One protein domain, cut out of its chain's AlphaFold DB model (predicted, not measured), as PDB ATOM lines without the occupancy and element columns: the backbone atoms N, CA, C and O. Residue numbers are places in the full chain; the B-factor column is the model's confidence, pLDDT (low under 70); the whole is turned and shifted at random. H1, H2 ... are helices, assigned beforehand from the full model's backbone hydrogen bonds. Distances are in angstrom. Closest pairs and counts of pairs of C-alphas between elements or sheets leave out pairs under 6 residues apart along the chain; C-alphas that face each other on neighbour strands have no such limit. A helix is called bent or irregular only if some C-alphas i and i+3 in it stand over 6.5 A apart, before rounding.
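What this domain is: This is residues 7 to 69 of the 74 residues of an uncharacterized protein of viral metagenome (UniProt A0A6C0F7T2). A long helical hairpin: H1 and H2 run side by side in opposite ways, and the unnamed stretch of residues 26 to 50 makes a looped head at one end. The first and last printed residues, Asn 7 and Lys 69, lie at the other end of the hairpin. The printed part has 63 residues with two named helices, H1 then H2 along the chain, and no named strand; the class is all helix. It is only just loose, close to compact, with a radius of gyration of the C-alphas of 13.2 A, and its flat outline spans 40 by 22 by 11 A.

Where its parts are: The longest helix by residues is H1, residues 7 to 25, which runs 26.8 A from C-alpha 7 at (-0.957, 130.417, 140.861) to C-alpha 25 at (19.441, 113.216, 138.386). H2, residues 51 to 68, measures 25.7 A from its first to its last C-alpha and ends with C-alpha 68 at (-8.416, 123.809, 140.310). Neither helix is bent.

How they stand to each other: H1 and H2 form a helical hairpin. They touch, with 22 pairs of C-alphas within 8 A; the closest C-alphas are those of Phe 15 and Gly 59, 4.9 A apart. Their lines stand at a shallow tilt of 30 degrees, and the helices run opposite ways. Their centres are 9.4 A apart. In H1 and H2 every O i to N i+4 pair is within hydrogen-bond range.

The domain as a whole: The two C-alphas farthest apart are those of Lys 34 and Lys 69, at 40.6 A, while those of Asn 7 and Lys 69 are 10.0 A apart. The link from H1 to H2 is long, with 25 residues. Its C-alphas lie 7 to 20 A from the mean of the C-alphas. The printed part has no cut. The mean pLDDT of the printed part is 89.7, and no printed residue is under 70.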
ATOM      1  N   ASN A   7      -0.942 131.831 141.245       88.69
ATOM      2  CA  ASN A   7      -0.957 130.417 140.861       88.69
ATOM      3  C   ASN A   7      -0.009 130.144 139.693       88.69
ATOM      4  O   ASN A   7       0.677 129.118 139.673       88.69
ATOM      5  N   LEU A   8       0.064 131.069 138.732       89.06
ATOM      6  CA  LEU A   8       1.008 130.980 137.624       89.06
ATOM      7  C   LEU A   8       2.450 131.085 138.141       89.06
ATOM      8  O   LEU A   8       3.295 130.280 137.750       89.06
ATOM      9  N   MET A   9       2.721 132.007 139.068       91.88
ATOM     10  CA  MET A   9       4.039 132.166 139.684       91.88
ATOM     11  C   MET A   9       4.476 130.906 140.451       91.88
ATOM     12  O   MET A   9       5.591 130.418 140.242       91.88
ATOM     13  N   TYR A  10       3.594 130.312 141.264       91.62
ATOM     14  CA  TYR A  10       3.872 129.045 141.952       91.62
ATOM     15  C   TYR A  10       4.120 127.893 140.972       91.62
ATOM     16  O   TYR A  10       5.054 127.109 141.155       91.62
ATOM     17  N   SER A  11       3.332 127.812 139.898       92.88
ATOM     18  CA  SER A  11       3.472 126.775 138.869       92.88
ATOM     19  C   SER A  11       4.813 126.858 138.147       92.88
ATOM     20  O   SER A  11       5.474 125.837 137.952       92.88
ATOM     21  N   ILE A  12       5.250 128.072 137.799       93.44
ATOM     22  CA  ILE A  12       6.567 128.315 137.197       93.44
ATOM     23  C   ILE A  12       7.679 127.910 138.173       93.44
ATOM     24  O   ILE A  12       8.632 127.245 137.769       93.44
ATOM     25  N   GLY A  13       7.543 128.242 139.460       94.31
ATOM     26  CA  GLY A  13       8.486 127.817 140.496       94.31
ATOM     27  C   GLY A  13       8.632 126.294 140.576       94.31
ATOM     28  O   GLY A  13       9.750 125.775 140.539       94.31
ATOM     29  N   ILE A  14       7.512 125.561 140.603       93.56
ATOM     30  CA  ILE A  14       7.515 124.089 140.579       93.56
ATOM     31  C   ILE A  14       8.145 123.554 139.291       93.56
ATOM     32  O   ILE A  14       8.975 122.648 139.347       93.56
ATOM     33  N   PHE A  15       7.794 124.117 138.134       94.44
ATOM     34  CA  PHE A  15       8.360 123.712 136.849       94.44
ATOM     35  C   PHE A  15       9.891 123.833 136.827       94.44
ATOM     36  O   PHE A  15      10.580 122.909 136.382       94.44
ATOM     37  N   LEU A  16      10.437 124.939 137.342       95.38
ATOM     38  CA  LEU A  16      11.882 125.155 137.426       95.38
ATOM     39  C   LEU A  16      12.549 124.175 138.397       95.38
ATOM     40  O   LEU A  16      13.582 123.598 138.057       95.38
ATOM     41  N   LEU A  17      11.944 123.931 139.563       95.56
ATOM     42  CA  LEU A  17      12.448 122.962 140.541       95.56
ATOM     43  C   LEU A  17      12.488 121.540 139.973       95.56
ATOM     44  O   LEU A  17      13.508 120.863 140.087       95.56
ATOM     45  N   ILE A  18      11.413 121.101 139.315       93.69
ATOM     46  CA  ILE A  18      11.336 119.787 138.664       93.69
ATOM     47  C   ILE A  18      12.382 119.680 137.553       93.69
ATOM     48  O   ILE A  18      13.090 118.677 137.467       93.69
ATOM     49  N   SER A  19      12.508 120.717 136.722       92.88
ATOM     50  CA  SER A  19      13.490 120.751 135.635       92.88
ATOM     51  C   SER A  19      14.917 120.643 136.172       92.88
ATOM     52  O   SER A  19      15.709 119.849 135.666       92.88
ATOM     53  N   TYR A  20      15.234 121.385 137.235       94.19
ATOM     54  CA  TYR A  20      16.539 121.329 137.888       94.19
ATOM     55  C   TYR A  20      16.811 119.960 138.522       94.19
ATOM     56  O   TYR A  20      17.876 119.381 138.309       94.19
ATOM     57  N   ALA A  21      15.838 119.400 139.246       93.06
ATOM     58  CA  ALA A  21      15.964 118.087 139.873       93.06
ATOM     59  C   ALA A  21      16.183 116.974 138.833       93.06
ATOM     60  O   ALA A  21      17.085 116.150 138.986       93.06
ATOM     61  N   LEU A  22      15.412 116.979 137.741       90.19
ATOM     62  CA  LEU A  22      15.569 116.026 136.641       90.19
ATOM     63  C   LEU A  22      16.908 116.191 135.914       90.19
ATOM     64  O   LEU A  22      17.511 115.191 135.517       90.19
ATOM     65  N   TYR A  23      17.381 117.430 135.763       90.06
ATOM     66  CA  TYR A  23      18.685 117.707 135.173       90.06
ATOM     67  C   TYR A  23      19.832 117.185 136.043       90.06
ATOM     68  O   TYR A  23      20.763 116.589 135.512       90.06
ATOM     69  N   GLN A  24      19.750 117.341 137.367       90.56
ATOM     70  CA  GLN A  24      20.763 116.818 138.289       90.56
ATOM     71  C   GLN A  24      20.750 115.291 138.374       90.56
ATOM     72  O   GLN A  24      21.808 114.666 138.407       90.56
ATOM     73  N   TYR A  25      19.566 114.673 138.355       88.69
ATOM     74  CA  TYR A  25      19.441 113.216 138.386       88.69
ATOM     75  C   TYR A  25      19.972 112.545 137.106       88.69
ATOM     76  O   TYR A  25      20.343 111.373 137.142       88.69
ATOM     77  N   LYS A  26      20.004 113.265 135.973       85.19
ATOM     78  CA  LYS A  26      20.456 112.770 134.657       85.19
ATOM     79  C   LYS A  26      19.928 111.369 134.330       85.19
ATOM     80  O   LYS A  26      20.688 110.458 134.008       85.19
ATOM     81  N   HIS A  27      18.607 111.178 134.413       83.69
ATOM     82  CA  HIS A  27      18.005 109.853 134.221       83.69
ATOM     83  C   HIS A  27      18.458 109.231 132.881       83.69
ATOM     84  O   HIS A  27      18.243 109.852 131.836       83.69
ATOM     85  N   PRO A  28      18.934 107.971 132.842       82.69
ATOM     86  CA  PRO A  28      19.452 107.331 131.620       82.69
ATOM     87  C   PRO A  28      18.424 107.147 130.484       82.69
ATOM     88  O   PRO A  28      18.780 106.756 129.379       82.69
ATOM     89  N   LYS A  29      17.136 107.419 130.738       82.88
ATOM     90  CA  LYS A  29      16.067 107.411 129.726       82.88
ATOM     91  C   LYS A  29      15.921 108.765 129.029       82.88
ATOM     92  O   LYS A  29      15.390 108.816 127.930       82.88
ATOM     93  N   MET A  30      16.346 109.848 129.675       86.00
ATOM     94  CA  MET A  30      16.251 111.229 129.184       86.00
ATOM     95  C   MET A  30      17.608 111.771 128.736       86.00
ATOM     96  O   MET A  30      17.664 112.659 127.887       86.00
ATOM     97  N   PHE A  31      18.685 111.223 129.292       88.56
ATOM     98  CA  PHE A  31      20.053 111.632 129.028       88.56
ATOM     99  C   PHE A  31      20.836 110.489 128.387       88.56
ATOM    100  O   PHE A  31      20.624 109.309 128.675       88.56
ATOM    101  N   ASP A  32      21.706 110.848 127.458       85.81
ATOM    102  CA  ASP A  32      22.713 109.957 126.898       85.81
ATOM    103  C   ASP A  32      23.905 109.819 127.865       85.81
ATOM    104  O   ASP A  32      24.058 110.612 128.795       85.81
ATOM    105  N   GLU A  33      24.784 108.847 127.632       82.81
ATOM    106  CA  GLU A  33      25.997 108.607 128.434       82.81
ATOM    107  C   GLU A  33      26.938 109.823 128.448       82.81
ATOM    108  O   GLU A  33      27.687 110.040 129.398       82.81
ATOM    109  N   LYS A  34      26.849 110.674 127.420       82.81
ATOM    110  CA  LYS A  34      27.579 111.946 127.315       82.81
ATOM    111  C   LYS A  34      26.904 113.110 128.053       82.81
ATOM    112  O   LYS A  34      27.411 114.226 128.023       82.81
ATOM    113  N   GLY A  35      25.754 112.880 128.688       80.81
ATOM    114  CA  GLY A  35      24.967 113.911 129.370       80.81
ATOM    115  C   GLY A  35      24.152 114.812 128.439       80.81
ATOM    116  O   GLY A  35      23.600 115.808 128.901       80.81
ATOM    117  N   ASN A  36      24.057 114.471 127.151       86.12
ATOM    118  CA  ASN A  36      23.195 115.163 126.194       86.12
ATOM    119  C   ASN A  36      21.738 114.723 126.365       86.12
ATOM    120  O   ASN A  36      21.473 113.583 126.749       86.12
ATOM    121  N   PHE A  37      20.791 115.598 126.034       87.62
ATOM    122  CA  PHE A  37      19.380 115.222 125.987       87.62
ATOM    123  C   PHE A  37      19.125 114.247 124.838       87.62
ATOM    124  O   PHE A  37      19.543 114.490 123.706       87.62
ATOM    125  N   ARG A  38      18.408 113.157 125.117       88.19
ATOM    126  CA  ARG A  38      17.940 112.239 124.075       88.19
ATOM    127  C   ARG A  38      16.793 112.879 123.292       88.19
ATOM    128  O   ARG A  38      15.881 113.463 123.885       88.19
ATOM    129  N   CYS A  39      16.829 112.743 121.968       87.88
ATOM    130  CA  CYS A  39      15.751 113.193 121.089       87.88
ATOM    131  C   CYS A  39      14.493 112.337 121.260       87.88
ATOM    132  O   CYS A  39      14.564 111.178 121.676       87.88
ATOM    133  N   PHE A  40      13.340 112.919 120.925       90.62
ATOM    134  CA  PHE A  40      12.086 112.178 120.881       90.62
ATOM    135  C   PHE A  40      12.111 111.136 119.761       90.62
ATOM    136  O   PHE A  40      12.418 111.492 118.626       90.62
ATOM    137  N   GLY A  41      11.731 109.895 120.064       89.06
ATOM    138  CA  GLY A  41      11.541 108.862 119.050       89.06
ATOM    139  C   GLY A  41      11.600 107.430 119.587       89.06
ATOM    140  O   GLY A  41      11.534 107.196 120.796       89.06
ATOM    141  N   LEU A  42      11.666 106.467 118.666       89.44
ATOM    142  CA  LEU A  42      11.554 105.022 118.928       89.44
ATOM    143  C   LEU A  42      12.850 104.257 118.625       89.44
ATOM    144  O   LEU A  42      12.917 103.045 118.830       89.44
ATOM    145  N   GLN A  43      13.881 104.936 118.119       87.06
ATOM    146  CA  GLN A  43      15.168 104.314 117.846       87.06
ATOM    147  C   GLN A  43      15.971 104.086 119.133       87.06
ATOM    148  O   GLN A  43      15.726 104.684 120.177       87.06
ATOM    149  N   LYS A  44      16.998 103.230 119.052       79.12
ATOM    150  CA  LYS A  44      17.818 102.794 120.199       79.12
ATOM    151  C   LYS A  44      18.463 103.944 121.001       79.12
ATOM    152  O   LYS A  44      18.741 103.774 122.186       79.12
ATOM    153  N   HIS A  45      18.722 105.083 120.363       79.44
ATOM    154  CA  HIS A  45      19.336 106.274 120.968       79.44
ATOM    155  C   HIS A  45      18.329 107.405 121.238       79.44
ATOM    156  O   HIS A  45      18.690 108.449 121.779       79.44
ATOM    157  N   GLU A  46      17.066 107.191 120.885       85.94
ATOM    158  CA  GLU A  46      15.969 108.117 121.124       85.94
ATOM    159  C   GLU A  46      15.223 107.725 122.405       85.94
ATOM    160  O   GLU A  46      15.508 106.712 123.055       85.94
ATOM    161  N   THR A  47      14.280 108.564 122.812       89.19
ATOM    162  CA  THR A  47      13.409 108.293 123.949       89.19
ATOM    163  C   THR A  47      11.988 108.742 123.662       89.19
ATOM    164  O   THR A  47      11.752 109.787 123.064       89.19
ATOM    165  N   ILE A  48      11.019 107.976 124.150       90.94
ATOM    166  CA  ILE A  48       9.603 108.365 124.116       90.94
ATOM    167  C   ILE A  48       9.333 109.468 125.159       90.94
ATOM    168  O   ILE A  48       8.376 110.227 125.041       90.94
ATOM    169  N   PHE A  49      10.208 109.596 126.162       90.00
ATOM    170  CA  PHE A  49      10.069 110.536 127.272       90.00
ATOM    171  C   PHE A  49      11.247 111.515 127.295       90.00
ATOM    172  O   PHE A  49      12.116 111.395 128.158       90.00
ATOM    173  N   PRO A  50      11.338 112.454 126.339       90.94
ATOM    174  CA  PRO A  50      12.406 113.440 126.318       90.94
ATOM    175  C   PRO A  50      12.202 114.443 127.453       90.94
ATOM    176  O   PRO A  50      11.077 114.702 127.885       90.94
ATOM    177  N   PHE A  51      13.303 115.038 127.914       91.31
ATOM    178  CA  PHE A  51      13.310 115.937 129.072       91.31
ATOM    179  C   PHE A  51      12.258 117.048 128.968       91.31
ATOM    180  O   PHE A  51      11.452 117.216 129.878       91.31
ATOM    181  N   TRP A  52      12.220 117.748 127.829       89.75
ATOM    182  CA  TRP A  52      11.292 118.854 127.598       89.75
ATOM    183  C   TRP A  52       9.820 118.426 127.669       89.75
ATOM    184  O   TRP A  52       8.983 119.192 128.135       89.75
ATOM    185  N   LEU A  53       9.492 117.204 127.239       92.00
ATOM    186  CA  LEU A  53       8.121 116.696 127.252       92.00
ATOM    187  C   LEU A  53       7.688 116.381 128.680       92.00
ATOM    188  O   LEU A  53       6.615 116.798 129.105       92.00
ATOM    189  N   VAL A  54       8.549 115.702 129.441       92.62
ATOM    190  CA  VAL A  54       8.272 115.359 130.840       92.62
ATOM    191  C   VAL A  54       8.110 116.623 131.685       92.62
ATOM    192  O   VAL A  54       7.126 116.742 132.415       92.62
ATOM    193  N   THR A  55       9.022 117.592 131.566       93.00
ATOM    194  CA  THR A  55       8.932 118.839 132.340       93.00
ATOM    195  C   THR A  55       7.713 119.667 131.947       93.00
ATOM    196  O   THR A  55       7.048 120.207 132.827       93.00
ATOM    197  N   THR A  56       7.362 119.725 130.659       92.88
ATOM    198  CA  THR A  56       6.179 120.460 130.180       92.88
ATOM    199  C   THR A  56       4.881 119.840 130.692       92.88
ATOM    200  O   THR A  56       4.013 120.560 131.183       92.88
ATOM    201  N   VAL A  57       4.751 118.510 130.634       94.94
ATOM    202  CA  VAL A  57       3.575 117.805 131.167       94.94
ATOM    203  C   VAL A  57       3.450 118.032 132.672       94.94
ATOM    204  O   VAL A  57       2.373 118.383 133.148       94.94
ATOM    205  N   LEU A  58       4.546 117.908 133.426       94.38
ATOM    206  CA  LEU A  58       4.541 118.165 134.869       94.38
ATOM    207  C   LEU A  58       4.210 119.626 135.203       94.38
ATOM    208  O   LEU A  58       3.454 119.875 136.138       94.38
ATOM    209  N   GLY A  59       4.715 120.586 134.423       93.69
ATOM    210  CA  GLY A  59       4.372 122.001 134.562       93.69
ATOM    211  C   GLY A  59       2.887 122.272 134.314       93.69
ATOM    212  O   GLY A  59       2.247 122.963 135.103       93.69
ATOM    213  N   MET A  60       2.308 121.670 133.269       93.19
ATOM    214  CA  MET A  60       0.869 121.760 132.993       93.19
ATOM    215  C   MET A  60       0.026 121.140 134.110       93.19
ATOM    216  O   MET A  60      -0.991 121.717 134.498       93.19
ATOM    217  N   LEU A  61       0.445 119.995 134.652       94.25
ATOM    218  CA  LEU A  61      -0.236 119.354 135.777       94.25
ATOM    219  C   LEU A  61      -0.175 120.222 137.038       94.25
ATOM    220  O   LEU A  61      -1.196 120.386 137.700       94.25
ATOM    221  N   ALA A  62       0.982 120.817 137.339       93.06
ATOM    222  CA  ALA A  62       1.136 121.738 138.461       93.06
ATOM    223  C   ALA A  62       0.216 122.958 138.312       93.06
ATOM    224  O   ALA A  62      -0.518 123.287 139.240       93.06
ATOM    225  N   TYR A  63       0.182 123.571 137.127       91.75
ATOM    226  CA  TYR A  63      -0.709 124.697 136.854       91.75
ATOM    227  C   TYR A  63      -2.182 124.322 136.982       91.75
ATOM    228  O   TYR A  63      -2.938 124.996 137.680       91.75
ATOM    229  N   THR A  64      -2.581 123.203 136.379       90.88
ATOM    230  CA  THR A  64      -3.957 122.704 136.476       90.88
ATOM    231  C   THR A  64      -4.343 122.455 137.929       90.88
ATOM    232  O   THR A  64      -5.426 122.853 138.350       90.88
ATOM    233  N   TYR A  65      -3.452 121.857 138.721       91.44
ATOM    234  CA  TYR A  65      -3.666 121.649 140.149       91.44
ATOM    235  C   TYR A  65      -3.860 122.974 140.898       91.44
ATOM    236  O   TYR A  65      -4.837 123.123 141.626       91.44
ATOM    237  N   PHE A  66      -2.983 123.960 140.690       89.81
ATOM    238  CA  PHE A  66      -3.087 125.247 141.381       89.81
ATOM    239  C   PHE A  66      -4.321 126.056 140.986       89.81
ATOM    240  O   PHE A  66      -4.886 126.730 141.836       89.81
ATOM    241  N   VAL A  67      -4.772 125.961 139.737       89.44
ATOM    242  CA  VAL A  67      -6.001 126.629 139.289       89.44
ATOM    243  C   VAL A  67      -7.252 125.922 139.816       89.44
ATOM    244  O   VAL A  67      -8.237 126.571 140.158       89.44
ATOM    245  N   THR A  68      -7.236 124.590 139.899       89.56
ATOM    246  CA  THR A  68      -8.416 123.809 140.310       89.56
ATOM    247  C   THR A  68      -8.547 123.636 141.820       89.56
ATOM    248  O   THR A  68      -9.652 123.368 142.283       89.56
ATOM    249  N   LYS A  69      -7.481 123.826 142.613       83.06
ATOM    250  CA  LYS A  69      -7.531 123.647 144.078       83.06
ATOM    251  C   LYS A  69      -8.544 124.561 144.775       83.06
ATOM    252  O   LYS A  69      -9.113 124.167 145.786       83.06
TER     253      LYS A  69